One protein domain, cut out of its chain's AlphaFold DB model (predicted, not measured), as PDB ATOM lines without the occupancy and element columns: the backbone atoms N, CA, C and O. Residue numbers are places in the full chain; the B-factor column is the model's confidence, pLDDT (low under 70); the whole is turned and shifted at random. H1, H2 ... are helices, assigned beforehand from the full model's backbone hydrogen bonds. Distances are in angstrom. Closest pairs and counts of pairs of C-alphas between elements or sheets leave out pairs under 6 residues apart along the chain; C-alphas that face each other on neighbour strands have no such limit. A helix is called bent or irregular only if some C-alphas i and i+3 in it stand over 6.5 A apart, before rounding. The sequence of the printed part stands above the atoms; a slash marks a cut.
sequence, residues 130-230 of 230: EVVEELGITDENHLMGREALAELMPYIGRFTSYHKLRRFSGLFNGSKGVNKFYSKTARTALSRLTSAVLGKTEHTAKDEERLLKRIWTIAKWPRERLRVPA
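Overview. This is residues 130 to 230 of the 230 residues of an uncharacterized protein of Nitrososphaeria archaeon (UniProt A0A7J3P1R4). Helices H2 and H4 pack closely on each other as a slanted pair running opposite ways, and the long helix H5 crosses H4 nearly at right angles and reaches past the far end of H2. The short helices H1 and H3 pack on H5 as well, forming a small, well-packed body from which the loop of residues 173 to 179 and the tail of residues 221 to 230 stick out. The printed part has 101 residues with five named helices, H1 to H5 in order along the chain, and no named strand; its class is all helix. The whole is compact, with a radius of gyration of the C-alphas of 14.3 A, and flat in outline, spanning 48 by 37 by 19 A.

Along the chain. Find C-alpha 130 at (107.318, 154.706, 98.450), where H1 begins; it is residues 130 to 134. After a tight link, look for C-alpha 140 at (113.252, 168.322, 105.386); from there H2, residues 140 to 158, runs 28.1 A to C-alpha 158. H2 is irregular, with C-alphas 141 and 144 standing 7.9 A apart, and has a kink of 35 degrees near residue 151. Another tight link leads to H3, residues 162 to 168, which is 9.7 A long. Beyond residues 169 to 183 you reach H4, residues 184 to 198, 20.8 A long. A short link then leads to H5, residues 205 to 225, 30.7 A from its first C-alpha to C-alpha 225 at (102.311, 140.127, 92.609). H5 is irregular too, with C-alphas 219 and 222 standing 7.1 A apart, and has a kink of 34 degrees near residue 219.

Arrangement. Begin with H5, the hub, which touches the four other helices. With its residues 207 to 212 alone it touches residues 190 to 194 of H4; the lines are about perpendicular at 86 degrees, and the closest C-alphas, of Thr 194 and Glu 208, are 5.9 A apart. With residues 209 to 216 alone it touches H3, at a steep tilt of 47 degrees, opposite ways; the closest C-alphas are those of Tyr 162 and Trp 216, at 7.0 A. With residues 215 to 219 alone it touches H1, where the C-alphas of Val 131 and Ile 218 come closest, at 6.3 A. H5 and H2 only just touch, with 3 pairs of C-alphas within 8 A, the closest being Ile 156 and Trp 216 at 6.4 A. Now look at H2 and H4, which touch with 24 pairs of C-alphas within 8 A, at a steep tilt of 41 degrees, opposite ways; their closest C-alphas, of Gly 145 and Leu 193, are 4.7 A apart. H1 is close to H2 but not clearly touching it, with the C-alphas of Val 132 and Arg 146 at 6.8 A, and it is apart from H3 and H4. In H1, H3 and H4 every backbone O i to N i+4 pair is within hydrogen-bond range; in H2 it is 11 of 15 and in H5 13 of 17.

Size, cuts and confidence. The C-alphas farthest apart, of Glu 202 and Ala 230, are 48.4 A from each other. Without the stretches that stand free, residues 173 to 179 and 221 to 230, the body spans 35 by 26 by 18 A. The printed part has no cut and ends at Ala 230, the chain's last residue. The link from H3 to H4, 15 residues, is long. The mean pLDDT of the printed part is 84.5, and residues 173 to 181 and 221 to 230 are under 70.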
ATOM      1  N   GLU A 130     108.637 155.244  98.068       94.69
ATOM      2  CA  GLU A 130     107.318 154.706  98.450       94.69
ATOM      3  C   GLU A 130     107.207 154.502  99.972       94.69
ATOM      4  O   GLU A 130     106.224 154.887 100.599       94.69
ATOM      5  N   VAL A 131     108.247 153.947 100.610       96.25
ATOM      6  CA  VAL A 131     108.263 153.799 102.074       96.25
ATOM      7  C   VAL A 131     108.345 155.162 102.771       96.25
ATOM      8  O   VAL A 131     107.713 155.341 103.807       96.25
ATOM      9  N   VAL A 132     109.112 156.122 102.246       97.06
ATOM     10  CA  VAL A 132     109.209 157.484 102.808       97.06
ATOM     11  C   VAL A 132     107.849 158.186 102.796       97.06
ATOM     12  O   VAL A 132     107.464 158.761 103.817       97.06
ATOM     13  N   GLU A 133     107.134 158.110 101.675       95.88
ATOM     14  CA  GLU A 133     105.797 158.683 101.493       95.88
ATOM     15  C   GLU A 133     104.789 158.041 102.443       95.88
ATOM     16  O   GLU A 133     104.143 158.735 103.227       95.88
ATOM     17  N   GLU A 134     104.729 156.710 102.469       95.38
ATOM     18  CA  GLU A 134     103.841 155.964 103.359       95.38
ATOM     19  C   GLU A 134     104.089 156.278 104.837       95.38
ATOM     20  O   GLU A 134     103.162 156.409 105.642       95.38
ATOM     21  N   LEU A 135     105.353 156.407 105.236       95.88
ATOM     22  CA  LEU A 135     105.701 156.754 106.608       95.88
ATOM     23  C   LEU A 135     105.451 158.231 106.950       95.88
ATOM     24  O   LEU A 135     105.563 158.573 108.125       95.88
ATOM     25  N   GLY A 136     105.113 159.082 105.975       94.75
ATOM     26  CA  GLY A 136     104.870 160.511 106.186       94.75
ATOM     27  C   GLY A 136     106.128 161.294 106.566       94.75
ATOM     28  O   GLY A 136     106.037 162.325 107.223       94.75
ATOM     29  N   ILE A 137     107.312 160.802 106.188       95.38
ATOM     30  CA  ILE A 137     108.611 161.409 106.536       95.38
ATOM     31  C   ILE A 137     109.228 162.157 105.348       95.38
ATOM     32  O   ILE A 137     110.438 162.109 105.125       95.38
ATOM     33  N   THR A 138     108.393 162.823 104.552       92.81
ATOM     34  CA  THR A 138     108.774 163.476 103.288       92.81
ATOM     35  C   THR A 138     109.532 164.787 103.493       92.81
ATOM     36  O   THR A 138     110.449 165.080 102.722       92.81
ATOM     37  N   ASP A 139     109.202 165.536 104.547       88.12
ATOM     38  CA  ASP A 139     109.738 166.881 104.792       88.12
ATOM     39  C   ASP A 139     111.233 166.915 105.152       88.12
ATOM     40  O   ASP A 139     111.817 165.944 105.645       88.12
ATOM     41  N   GLU A 140     111.855 168.088 104.989       82.44
ATOM     42  CA  GLU A 140     113.252 168.322 105.386       82.44
ATOM     43  C   GLU A 140     113.489 168.101 106.887       82.44
ATOM     44  O   GLU A 140     114.526 167.554 107.270       82.44
ATOM     45  N   ASN A 141     112.494 168.397 107.730       88.06
ATOM     46  CA  ASN A 141     112.550 168.136 109.174       88.06
ATOM     47  C   ASN A 141     112.702 166.640 109.505       88.06
ATOM     48  O   ASN A 141     113.184 166.283 110.579       88.06
ATOM     49  N   HIS A 142     112.366 165.751 108.567       94.31
ATOM     50  CA  HIS A 142     112.488 164.307 108.726       94.31
ATOM     51  C   HIS A 142     113.783 163.729 108.140       94.31
ATOM     52  O   HIS A 142     113.906 162.509 108.014       94.31
ATOM     53  N   LEU A 143     114.780 164.556 107.795       96.56
ATOM     54  CA  LEU A 143     116.049 164.102 107.212       96.56
ATOM     55  C   LEU A 143     116.699 162.945 107.990       96.56
ATOM     56  O   LEU A 143     117.105 161.951 107.389       96.56
ATOM     57  N   MET A 144     116.758 163.034 109.322       95.88
ATOM     58  CA  MET A 144     117.335 161.969 110.154       95.88
ATOM     59  C   MET A 144     116.476 160.696 110.169       95.88
ATOM     60  O   MET A 144     117.019 159.597 110.261       95.88
ATOM     61  N   GLY A 145     115.152 160.823 110.031       96.81
ATOM     62  CA  GLY A 145     114.252 159.684 109.843       96.81
ATOM     63  C   GLY A 145     114.498 158.995 108.501       96.81
ATOM     64  O   GLY A 145     114.719 157.787 108.456       96.81
ATOM     65  N   ARG A 146     114.567 159.768 107.412       98.12
ATOM     66  CA  ARG A 146     114.888 159.267 106.065       98.12
ATOM     67  C   ARG A 146     116.249 158.562 106.033       98.12
ATOM     68  O   ARG A 146     116.366 157.465 105.484       98.12
ATOM     69  N   GLU A 147     117.268 159.129 106.675       97.81
ATOM     70  CA  GLU A 147     118.580 158.486 106.818       97.81
ATOM     71  C   GLU A 147     118.501 157.172 107.604       97.81
ATOM     72  O   GLU A 147     119.064 156.162 107.180       97.81
ATOM     73  N   ALA A 148     117.771 157.149 108.719       97.38
ATOM     74  CA  ALA A 148     117.609 155.939 109.513       97.38
ATOM     75  C   ALA A 148     116.897 154.826 108.722       97.38
ATOM     76  O   ALA A 148     117.298 153.661 108.797       97.38
ATOM     77  N   LEU A 149     115.896 155.173 107.904       97.94
ATOM     78  CA  LEU A 149     115.284 154.243 106.954       97.94
ATOM     79  C   LEU A 149     116.307 153.737 105.928       97.94
ATOM     80  O   LEU A 149     116.375 152.534 105.678       97.94
ATOM     81  N   ALA A 150     117.139 154.622 105.375       97.50
ATOM     82  CA  ALA A 150     118.184 154.248 104.425       97.50
ATOM     83  C   ALA A 150     119.175 153.237 105.031       97.50
ATOM     84  O   ALA A 150     119.507 152.247 104.379       97.50
ATOM     85  N   GLU A 151     119.586 153.413 106.293       96.44
ATOM     86  CA  GLU A 151     120.426 152.438 107.009       96.44
ATOM     87  C   GLU A 151     119.715 151.079 107.206       96.44
ATOM     88  O   GLU A 151     120.374 150.034 107.233       96.44
ATOM     89  N   LEU A 152     118.380 151.057 107.295       95.38
ATOM     90  CA  LEU A 152     117.585 149.830 107.442       95.38
ATOM     91  C   LEU A 152     117.360 149.065 106.134       95.38
ATOM     92  O   LEU A 152     117.302 147.829 106.162       95.38
ATOM     93  N   MET A 153     117.246 149.764 105.001       94.75
ATOM     94  CA  MET A 153     116.923 149.172 103.697       94.75
ATOM     95  C   MET A 153     117.770 147.950 103.312       94.75
ATOM     96  O   MET A 153     117.178 146.938 102.918       94.75
ATOM     97  N   PRO A 154     119.109 147.947 103.485       91.19
ATOM     98  CA  PRO A 154     119.909 146.762 103.196       91.19
ATOM     99  C   PRO A 154     119.453 145.509 103.960       91.19
ATOM    100  O   PRO A 154     119.491 144.390 103.444       91.19
ATOM    101  N   TYR A 155     119.022 145.673 105.214       89.75
ATOM    102  CA  TYR A 155     118.571 144.560 106.046       89.75
ATOM    103  C   TYR A 155     117.178 144.085 105.623       89.75
ATOM    104  O   TYR A 155     116.950 142.881 105.522       89.75
ATOM    105  N   ILE A 156     116.272 145.013 105.306       90.81
ATOM    106  CA  ILE A 156     114.930 144.700 104.795       90.81
ATOM    107  C   ILE A 156     115.023 143.957 103.456       90.81
ATOM    108  O   ILE A 156     114.372 142.927 103.262       90.81
ATOM    109  N   GLY A 157     115.884 144.419 102.546       84.88
ATOM    110  CA  GLY A 157     116.151 143.764 101.266       84.88
ATOM    111  C   GLY A 157     116.646 142.329 101.446       84.88
ATOM    112  O   GLY A 157     116.116 141.410 100.817       84.88
ATOM    113  N   ARG A 158     117.582 142.129 102.380       82.69
ATOM    114  CA  ARG A 158     118.237 140.845 102.655       82.69
ATOM    115  C   ARG A 158     117.313 139.752 103.197       82.69
ATOM    116  O   ARG A 158     117.549 138.574 102.924       82.69
ATOM    117  N   PHE A 159     116.318 140.091 104.017       82.44
ATOM    118  CA  PHE A 159     115.451 139.091 104.643       82.44
ATOM    119  C   PHE A 159     114.139 138.926 103.873       82.44
ATOM    120  O   PHE A 159     113.364 139.866 103.713       82.44
ATOM    121  N   THR A 160     113.861 137.698 103.434       78.94
ATOM    122  CA  THR A 160     112.553 137.326 102.871       78.94
ATOM    123  C   THR A 160     111.507 137.112 103.959       78.94
ATOM    124  O   THR A 160     110.358 137.467 103.777       78.94
ATOM    125  N   SER A 161     111.900 136.585 105.121       87.88
ATOM    126  CA  SER A 161     110.995 136.327 106.244       87.88
ATOM    127  C   SER A 161     110.979 137.493 107.231       87.88
ATOM    128  O   SER A 161     112.021 137.819 107.813       87.88
ATOM    129  N   TYR A 162     109.788 138.038 107.504       90.50
ATOM    130  CA  TYR A 162     109.583 139.025 108.570       90.50
ATOM    131  C   TYR A 162     110.081 138.513 109.928       90.50
ATOM    132  O   TYR A 162     110.745 139.240 110.659       90.50
ATOM    133  N   HIS A 163     109.858 137.232 110.245       88.94
ATOM    134  CA  HIS A 163     110.320 136.644 111.504       88.94
ATOM    135  C   HIS A 163     111.852 136.716 111.657       88.94
ATOM    136  O   HIS A 163     112.360 137.058 112.728       88.94
ATOM    137  N   LYS A 164     112.604 136.461 110.575       88.00
ATOM    138  CA  LYS A 164     114.073 136.591 110.578       88.00
ATOM    139  C   LYS A 164     114.514 138.047 110.738       88.00
ATOM    140  O   LYS A 164     115.441 138.295 111.508       88.00
ATOM    141  N   LEU A 165     113.848 138.983 110.057       90.50
ATOM    142  CA  LEU A 165     114.112 140.420 110.186       90.50
ATOM    143  C   LEU A 165     113.836 140.910 111.616       90.50
ATOM    144  O   LEU A 165     114.704 141.518 112.232       90.50
ATOM    145  N   ARG A 166     112.678 140.560 112.186       90.69
ATOM    146  CA  ARG A 166     112.298 140.880 113.568       90.69
ATOM    147  C   ARG A 166     113.330 140.365 114.576       90.69
ATOM    148  O   ARG A 166     113.773 141.115 115.444       90.69
ATOM    149  N   ARG A 167     113.761 139.104 114.437       87.75
ATOM    150  CA  ARG A 167     114.814 138.519 115.286       87.75
ATOM    151  C   ARG A 167     116.142 139.263 115.126       87.75
ATOM    152  O   ARG A 167     116.770 139.582 116.131       87.75
ATOM    153  N   PHE A 168     116.527 139.582 113.888       87.12
ATOM    154  CA  PHE A 168     117.743 140.340 113.580       87.12
ATOM    155  C   PHE A 168     117.741 141.743 114.196       87.12
ATOM    156  O   PHE A 168     118.771 142.191 114.698       87.12
ATOM    157  N   SER A 169     116.587 142.403 114.232       87.44
ATOM    158  CA  SER A 169     116.408 143.700 114.889       87.44
ATOM    159  C   SER A 169     116.299 143.599 116.414       87.44
ATOM    160  O   SER A 169     116.203 144.621 117.076       87.44
ATOM    161  N   GLY A 170     116.342 142.402 117.009       85.19
ATOM    162  CA  GLY A 170     116.321 142.239 118.469       85.19
ATOM    163  C   GLY A 170     114.948 142.443 119.105       85.19
ATOM    164  O   GLY A 170     114.857 142.563 120.320       85.19
ATOM    165  N   LEU A 171     113.885 142.423 118.301       85.12
ATOM    166  CA  LEU A 171     112.485 142.524 118.727       85.12
ATOM    167  C   LEU A 171     111.899 141.186 119.204       85.12
ATOM    168  O   LEU A 171     110.688 140.984 119.214       85.12
ATOM    169  N   PHE A 172     112.763 140.235 119.546       75.31
ATOM    170  CA  PHE A 172     112.377 138.909 119.995       75.31
ATOM    171  C   PHE A 172     113.052 138.609 121.329       75.31
ATOM    172  O   PHE A 172     114.280 138.681 121.441       75.31
ATOM    173  N   ASN A 173     112.253 138.211 122.317       60.03
ATOM    174  CA  ASN A 173     112.751 137.715 123.593       60.03
ATOM    175  C   ASN A 173     113.337 136.318 123.375       60.03
ATOM    176  O   ASN A 173     112.632 135.315 123.404       60.03
ATOM    177  N   GLY A 174     114.636 136.250 123.091       58.47
ATOM    178  CA  GLY A 174     115.339 134.973 123.044       58.47
ATOM    179  C   GLY A 174     115.370 134.330 124.430       58.47
ATOM    180  O   GLY A 174     115.695 135.000 125.411       58.47
ATOM    181  N   SER A 175     115.086 133.031 124.504       55.22
ATOM    182  CA  SER A 175     115.337 132.217 125.694       55.22
ATOM    183  C   SER A 175     116.806 132.353 126.123       55.22
ATOM    184  O   SER A 175     117.699 132.434 125.267       55.22
ATOM    185  N   LYS A 176     117.072 132.401 127.437       52.44
ATOM    186  CA  LYS A 176     118.439 132.462 127.988       52.44
ATOM    187  C   LYS A 176     119.306 131.368 127.337       52.44
ATOM    188  O   LYS A 176     118.900 130.214 127.288       52.44
ATOM    189  N   GLY A 177     120.480 131.735 126.816       51.75
ATOM    190  CA  GLY A 177     121.467 130.791 126.262       51.75
ATOM    191  C   GLY A 177     121.497 130.633 124.735       51.75
ATOM    192  O   GLY A 177     122.456 130.071 124.211       51.75
ATOM    193  N   VAL A 178     120.530 131.168 123.979       54.84
ATOM    194  CA  VAL A 178     120.597 131.132 122.506       54.84
ATOM    195  C   VAL A 178     121.477 132.276 121.993       54.84
ATOM    196  O   VAL A 178     121.214 133.442 122.290       54.84
ATOM    197  N   ASN A 179     122.490 131.962 121.172       55.47
ATOM    198  CA  ASN A 179     123.293 132.964 120.460       55.47
ATOM    199  C   ASN A 179     122.369 133.987 119.777       55.47
ATOM    200  O   ASN A 179     121.603 133.651 118.864       55.47
ATOM    201  N   LYS A 180     122.413 135.239 120.248       59.97
ATOM    202  CA  LYS A 180     121.535 136.308 119.766       59.97
ATOM    203  C   LYS A 180     121.905 136.635 118.317       59.97
ATOM    204  O   LYS A 180     122.926 137.259 118.047       59.97
ATOM    205  N   PHE A 181     121.064 136.210 117.376       69.81
ATOM    206  CA  PHE A 181     121.100 136.648 115.978       69.81
ATOM    207  C   PHE A 181     120.530 138.070 115.912       69.81
ATOM    208  O   PHE A 181     119.393 138.251 115.499       69.81
ATOM    209  N   TYR A 182     121.283 139.040 116.431       79.44
ATOM    210  CA  TYR A 182     120.857 140.420 116.664       79.44
ATOM    211  C   TYR A 182     121.907 141.404 116.147       79.44
ATOM    212  O   TYR A 182     123.104 141.217 116.365       79.44
ATOM    213  N   SER A 183     121.457 142.481 115.506       84.94
ATOM    214  CA  SER A 183     122.287 143.615 115.112       84.94
ATOM    215  C   SER A 183     121.904 144.858 115.902       84.94
ATOM    216  O   SER A 183     120.871 145.476 115.646       84.94
ATOM    217  N   LYS A 184     122.807 145.291 116.794       86.81
ATOM    218  CA  LYS A 184     122.676 146.573 117.504       86.81
ATOM    219  C   LYS A 184     122.525 147.747 116.541       86.81
ATOM    220  O   LYS A 184     121.769 148.660 116.817       86.81
ATOM    221  N   THR A 185     123.195 147.690 115.390       88.69
ATOM    222  CA  THR A 185     123.105 148.749 114.376       88.69
ATOM    223  C   THR A 185     121.702 148.844 113.779       88.69
ATOM    224  O   THR A 185     121.130 149.926 113.770       88.69
ATOM    225  N   ALA A 186     121.121 147.716 113.356       90.88
ATOM    226  CA  ALA A 186     119.770 147.712 112.792       90.88
ATOM    227  C   ALA A 186     118.730 148.150 113.832       90.88
ATOM    228  O   ALA A 186     117.828 148.918 113.522       90.88
ATOM    229  N   ARG A 187     118.892 147.723 115.088       92.81
ATOM    230  CA  ARG A 187     118.027 148.155 116.190       92.81
ATOM    231  C   ARG A 187     118.131 149.649 116.475       92.81
ATOM    232  O   ARG A 187     117.108 150.300 116.623       92.81
ATOM    233  N   THR A 188     119.339 150.203 116.516       92.88
ATOM    234  CA  THR A 188     119.527 151.649 116.695       92.88
ATOM    235  C   THR A 188     118.907 152.437 115.543       92.88
ATOM    236  O   THR A 188     118.222 153.417 115.800       92.88
ATOM    237  N   ALA A 189     119.088 152.009 114.291       95.12
ATOM    238  CA  ALA A 189     118.443 152.654 113.145       95.12
ATOM    239  C   ALA A 189     116.907 152.596 113.239       95.12
ATOM    240  O   ALA A 189     116.247 153.612 113.054       95.12
ATOM    241  N   LEU A 190     116.341 151.444 113.619       96.50
ATOM    242  CA  LEU A 190     114.897 151.288 113.825       96.50
ATOM    243  C   LEU A 190     114.356 152.203 114.921       96.50
ATOM    244  O   LEU A 190     113.326 152.840 114.721       96.50
ATOM    245  N   SER A 191     115.061 152.308 116.043       95.56
ATOM    246  CA  SER A 191     114.671 153.199 117.133       95.56
ATOM    247  C   SER A 191     114.722 154.672 116.700       95.56
ATOM    248  O   SER A 191     113.740 155.387 116.874       95.56
ATOM    249  N   ARG A 192     115.795 155.105 116.015       94.81
ATOM    250  CA  ARG A 192     115.901 156.471 115.458       94.81
ATOM    251  C   ARG A 192     114.763 156.790 114.486       94.81
ATOM    252  O   ARG A 192     114.159 157.854 114.578       94.81
ATOM    253  N   LEU A 193     114.452 155.859 113.584       97.00
ATOM    254  CA  LEU A 193     113.341 156.007 112.645       97.00
ATOM    255  C   LEU A 193     111.992 156.066 113.374       97.00
ATOM    256  O   LEU A 193     111.153 156.893 113.037       97.00
ATOM    257  N   THR A 194     111.793 155.225 114.390       97.12
ATOM    258  CA  THR A 194     110.554 155.206 115.179       97.12
ATOM    259  C   THR A 194     110.342 156.526 115.902       97.12
ATOM    260  O   THR A 194     109.236 157.059 115.866       97.12
ATOM    261  N   SER A 195     111.397 157.101 116.478       95.44
ATOM    262  CA  SER A 195     111.310 158.424 117.090       95.44
ATOM    263  C   SER A 195     110.941 159.517 116.094       95.44
ATOM    264  O   SER A 195     110.114 160.364 116.415       95.44
ATOM    265  N   ALA A 196     111.511 159.480 114.886       94.56
ATOM    266  CA  ALA A 196     111.191 160.446 113.839       94.56
ATOM    267  C   ALA A 196     109.732 160.328 113.369       94.56
ATOM    268  O   ALA A 196     109.045 161.335 113.274       94.56
ATOM    269  N   VAL A 197     109.242 159.105 113.136       95.19
ATOM    270  CA  VAL A 197     107.862 158.855 112.674       95.19
ATOM    271  C   VAL A 197     106.826 159.203 113.745       95.19
ATOM    272  O   VAL A 197     105.741 159.673 113.423       95.19
ATOM    273  N   LEU A 198     107.132 158.967 115.021       94.25
ATOM    274  CA  LEU A 198     106.209 159.268 116.121       94.25
ATOM    275  C   LEU A 198     106.354 160.692 116.673       94.25
ATOM    276  O   LEU A 198     105.584 161.063 117.556       94.25
ATOM    277  N   GLY A 199     107.357 161.455 116.226       91.50
ATOM    278  CA  GLY A 199     107.657 162.787 116.755       91.50
ATOM    279  C   GLY A 199     108.069 162.801 118.234       91.50
ATOM    280  O   GLY A 199     107.916 163.823 118.898       91.50
ATOM    281  N   LYS A 200     108.560 161.680 118.781       91.69
ATOM    282  CA  LYS A 200     108.931 161.560 120.203       91.69
ATOM    283  C   LYS A 200     110.120 160.635 120.436       91.69
ATOM    284  O   LYS A 200     110.291 159.616 119.770       91.69
ATOM    285  N   THR A 201     110.940 160.960 121.428       87.00
ATOM    286  CA  THR A 201     112.109 160.153 121.812       87.00
ATOM    287  C   THR A 201     111.697 158.867 122.529       87.00
ATOM    288  O   THR A 201     112.258 157.805 122.260       87.00
ATOM    289  N   GLU A 202     110.666 158.922 123.369       90.44
ATOM    290  CA  GLU A 202     110.175 157.773 124.129       90.44
ATOM    291  C   GLU A 202     109.172 156.931 123.335       90.44
ATOM    292  O   GLU A 202     108.093 157.379 122.939       90.44
ATOM    293  N   HIS A 203     109.525 155.670 123.111       93.00
ATOM    294  CA  HIS A 203     108.712 154.708 122.380       93.00
ATOM    295  C   HIS A 203     109.015 153.291 122.862       93.00
ATOM    296  O   HIS A 203     110.057 153.012 123.459       93.00
ATOM    297  N   THR A 204     108.079 152.379 122.628       93.25
ATOM    298  CA  THR A 204     108.177 151.000 123.100       93.25
ATOM    299  C   THR A 204     108.723 150.074 122.018       93.25
ATOM    300  O   THR A 204     108.623 150.337 120.819       93.25
ATOM    301  N   ALA A 205     109.206 148.896 122.420       90.88
ATOM    302  CA  ALA A 205     109.553 147.843 121.466       90.88
ATOM    303  C   ALA A 205     108.357 147.419 120.586       90.88
ATOM    304  O   ALA A 205     108.560 146.980 119.456       90.88
ATOM    305  N   LYS A 206     107.114 147.571 121.074       93.12
ATOM    306  CA  LYS A 206     105.904 147.306 120.282       93.12
ATOM    307  C   LYS A 206     105.730 148.328 119.158       93.12
ATOM    308  O   LYS A 206     105.314 147.941 118.067       93.12
ATOM    309  N   ASP A 207     106.067 149.591 119.405       95.19
ATOM    310  CA  ASP A 207     106.018 150.646 118.388       95.19
ATOM    311  C   ASP A 207     107.046 150.377 117.286       95.19
ATOM    312  O   ASP A 207     106.706 150.372 116.103       95.19
ATOM    313  N   GLU A 208     108.274 150.027 117.679       95.69
ATOM    314  CA  GLU A 208     109.329 149.632 116.739       95.69
ATOM    315  C   GLU A 208     108.940 148.389 115.926       95.69
ATOM    316  O   GLU A 208     109.205 148.318 114.727       95.69
ATOM    317  N   GLU A 209     108.300 147.397 116.555       95.12
ATOM    318  CA  GLU A 209     107.820 146.202 115.858       95.12
ATOM    319  C   GLU A 209     106.727 146.532 114.842       95.12
ATOM    320  O   GLU A 209     106.771 146.045 113.708       95.12
ATOM    321  N   ARG A 210     105.766 147.383 115.216       96.12
ATOM    322  CA  ARG A 210     104.694 147.823 114.318       96.12
ATOM    323  C   ARG A 210     105.265 148.558 113.110       96.12
ATOM    324  O   ARG A 210     104.887 148.246 111.979       96.12
ATOM    325  N   LEU A 211     106.201 149.475 113.342       96.94
ATOM    326  CA  LEU A 211     106.855 150.228 112.279       96.94
ATOM    327  C   LEU A 211     107.672 149.316 111.359       96.94
ATOM    328  O   LEU A 211     107.525 149.380 110.140       96.94
ATOM    329  N   LEU A 212     108.469 148.404 111.927       96.25
ATOM    330  CA  LEU A 212     109.251 147.443 111.149       96.25
ATOM    331  C   LEU A 212     108.360 146.548 110.281       96.25
ATOM    332  O   LEU A 212     108.706 146.270 109.132       96.25
ATOM    333  N   LYS A 213     107.211 146.101 110.810       95.25
ATOM    334  CA  LYS A 213     106.234 145.314 110.049       95.25
ATOM    335  C   LYS A 213     105.639 146.121 108.900       95.25
ATOM    336  O   LYS A 213     105.541 145.589 107.797       95.25
ATOM    337  N   ARG A 214     105.282 147.387 109.139       95.62
ATOM    338  CA  ARG A 214     104.756 148.289 108.105       95.62
ATOM    339  C   ARG A 214     105.764 148.474 106.972       95.62
ATOM    340  O   ARG A 214     105.437 148.189 105.827       95.62
ATOM    341  N   ILE A 215     107.009 148.820 107.306       95.56
ATOM    342  CA  ILE A 215     108.099 148.981 106.332       95.56
ATOM    343  C   ILE A 215     108.331 147.697 105.535       95.56
ATOM    344  O   ILE A 215     108.433 147.734 104.313       95.56
ATOM    345  N   TRP A 216     108.422 146.550 106.219       94.56
ATOM    346  CA  TRP A 216     108.627 145.265 105.551       94.56
ATOM    347  C   TRP A 216     107.483 144.942 104.589       94.56
ATOM    348  O   TRP A 216     107.744 144.447 103.500       94.56
ATOM    349  N   THR A 217     106.245 145.255 104.973       92.69
ATOM    350  CA  THR A 217     105.065 145.034 104.134       92.69
ATOM    351  C   THR A 217     105.154 145.874 102.863       92.69
ATOM    352  O   THR A 217     105.158 145.296 101.785       92.69
ATOM    353  N   ILE A 218     105.355 147.193 102.972       92.19
ATOM    354  CA  ILE A 218     105.496 148.096 101.812       92.19
ATOM    355  C   ILE A 218     106.657 147.645 100.915       92.19
ATOM    356  O   ILE A 218     106.489 147.414  99.726       92.19
ATOM    357  N   ALA A 219     107.831 147.387 101.496       90.12
ATOM    358  CA  ALA A 219     109.023 147.024 100.730       90.12
ATOM    359  C   ALA A 219     108.950 145.639 100.047       90.12
ATOM    360  O   ALA A 219     109.800 145.328  99.202       90.12
ATOM    361  N   LYS A 220     108.012 144.765 100.441       85.38
ATOM    362  CA  LYS A 220     107.864 143.404  99.889       85.38
ATOM    363  C   LYS A 220     106.594 143.212  99.063       85.38
ATOM    364  O   LYS A 220     106.641 142.399  98.141       85.38
ATOM    365  N   TRP A 221     105.528 143.974  99.312       68.94
ATOM    366  CA  TRP A 221     104.248 143.835  98.607       68.94
ATOM    367  C   TRP A 221     104.354 143.939  97.075       68.94
ATOM    368  O   TRP A 221     103.748 143.106  96.394       68.94
ATOM    369  N   PRO A 222     105.170 144.850  96.497       59.22
ATOM    370  CA  PRO A 222     105.341 144.938  95.044       59.22
ATOM    371  C   PRO A 222     105.968 143.680  94.416       59.22
ATOM    372  O   PRO A 222     105.743 143.384  93.244       59.22
ATOM    373  N   ARG A 223     106.747 142.896  95.177       53.69
ATOM    374  CA  ARG A 223     107.502 141.736  94.659       53.69
ATOM    375  C   ARG A 223     106.718 140.422  94.657       53.69
ATOM    376  O   ARG A 223     107.155 139.478  94.003       53.69
ATOM    377  N   GLU A 224     105.596 140.342  95.370       49.19
ATOM    378  CA  GLU A 224     104.775 139.122  95.448       49.19
ATOM    379  C   GLU A 224     103.721 139.030  94.331       49.19
ATOM    380  O   GLU A 224     103.430 137.924  93.887       49.19
ATOM    381  N   ARG A 225     103.232 140.153  93.771       42.44
ATOM    382  CA  ARG A 225     102.311 140.127  92.609       42.44
ATOM    383  C   ARG A 225     103.000 139.828  91.274       42.44
ATOM    384  O   ARG A 225     102.408 139.188  90.419       42.44
ATOM    385  N   LEU A 226     104.263 140.223  91.109       44.72
ATOM    386  CA  LEU A 226     105.051 139.953  89.893       44.72
ATOM    387  C   LEU A 226     105.582 138.505  89.808       44.72
ATOM    388  O   LEU A 226     106.325 138.176  88.890       44.72
ATOM    389  N   ARG A 227     105.247 137.645  90.780       41.16
ATOM    390  CA  ARG A 227     105.639 136.225  90.828       41.16
ATOM    391  C   ARG A 227     104.478 135.256  90.587       41.16
ATOM    392  O   ARG A 227     104.654 134.062  90.815       41.16
ATOM    393  N   VAL A 228     103.317 135.739  90.146       33.72
ATOM    394  CA  VAL A 228     102.256 134.856  89.642       33.72
ATOM    395  C   VAL A 228     102.711 134.347  88.266       33.72
ATOM    396  O   VAL A 228     102.941 135.181  87.390       33.72
ATOM    397  N   PRO A 229     102.923 133.033  88.064       42.22
ATOM    398  CA  PRO A 229     103.208 132.501  86.737       42.22
ATOM    399  C   PRO A 229     101.978 132.714  85.849       42.22
ATOM    400  O   PRO A 229     100.858 132.473  86.302       42.22
ATOM    401  N   ALA A 230     102.203 133.182  84.620       40.94
ATOM    402  CA  ALA A 230     101.243 133.020  83.532       40.94
ATOM    403  C   ALA A 230     101.156 131.542  83.125       40.94
ATOM    404  O   ALA A 230     102.188 130.842  83.267       40.94
TER     405      ALA A 230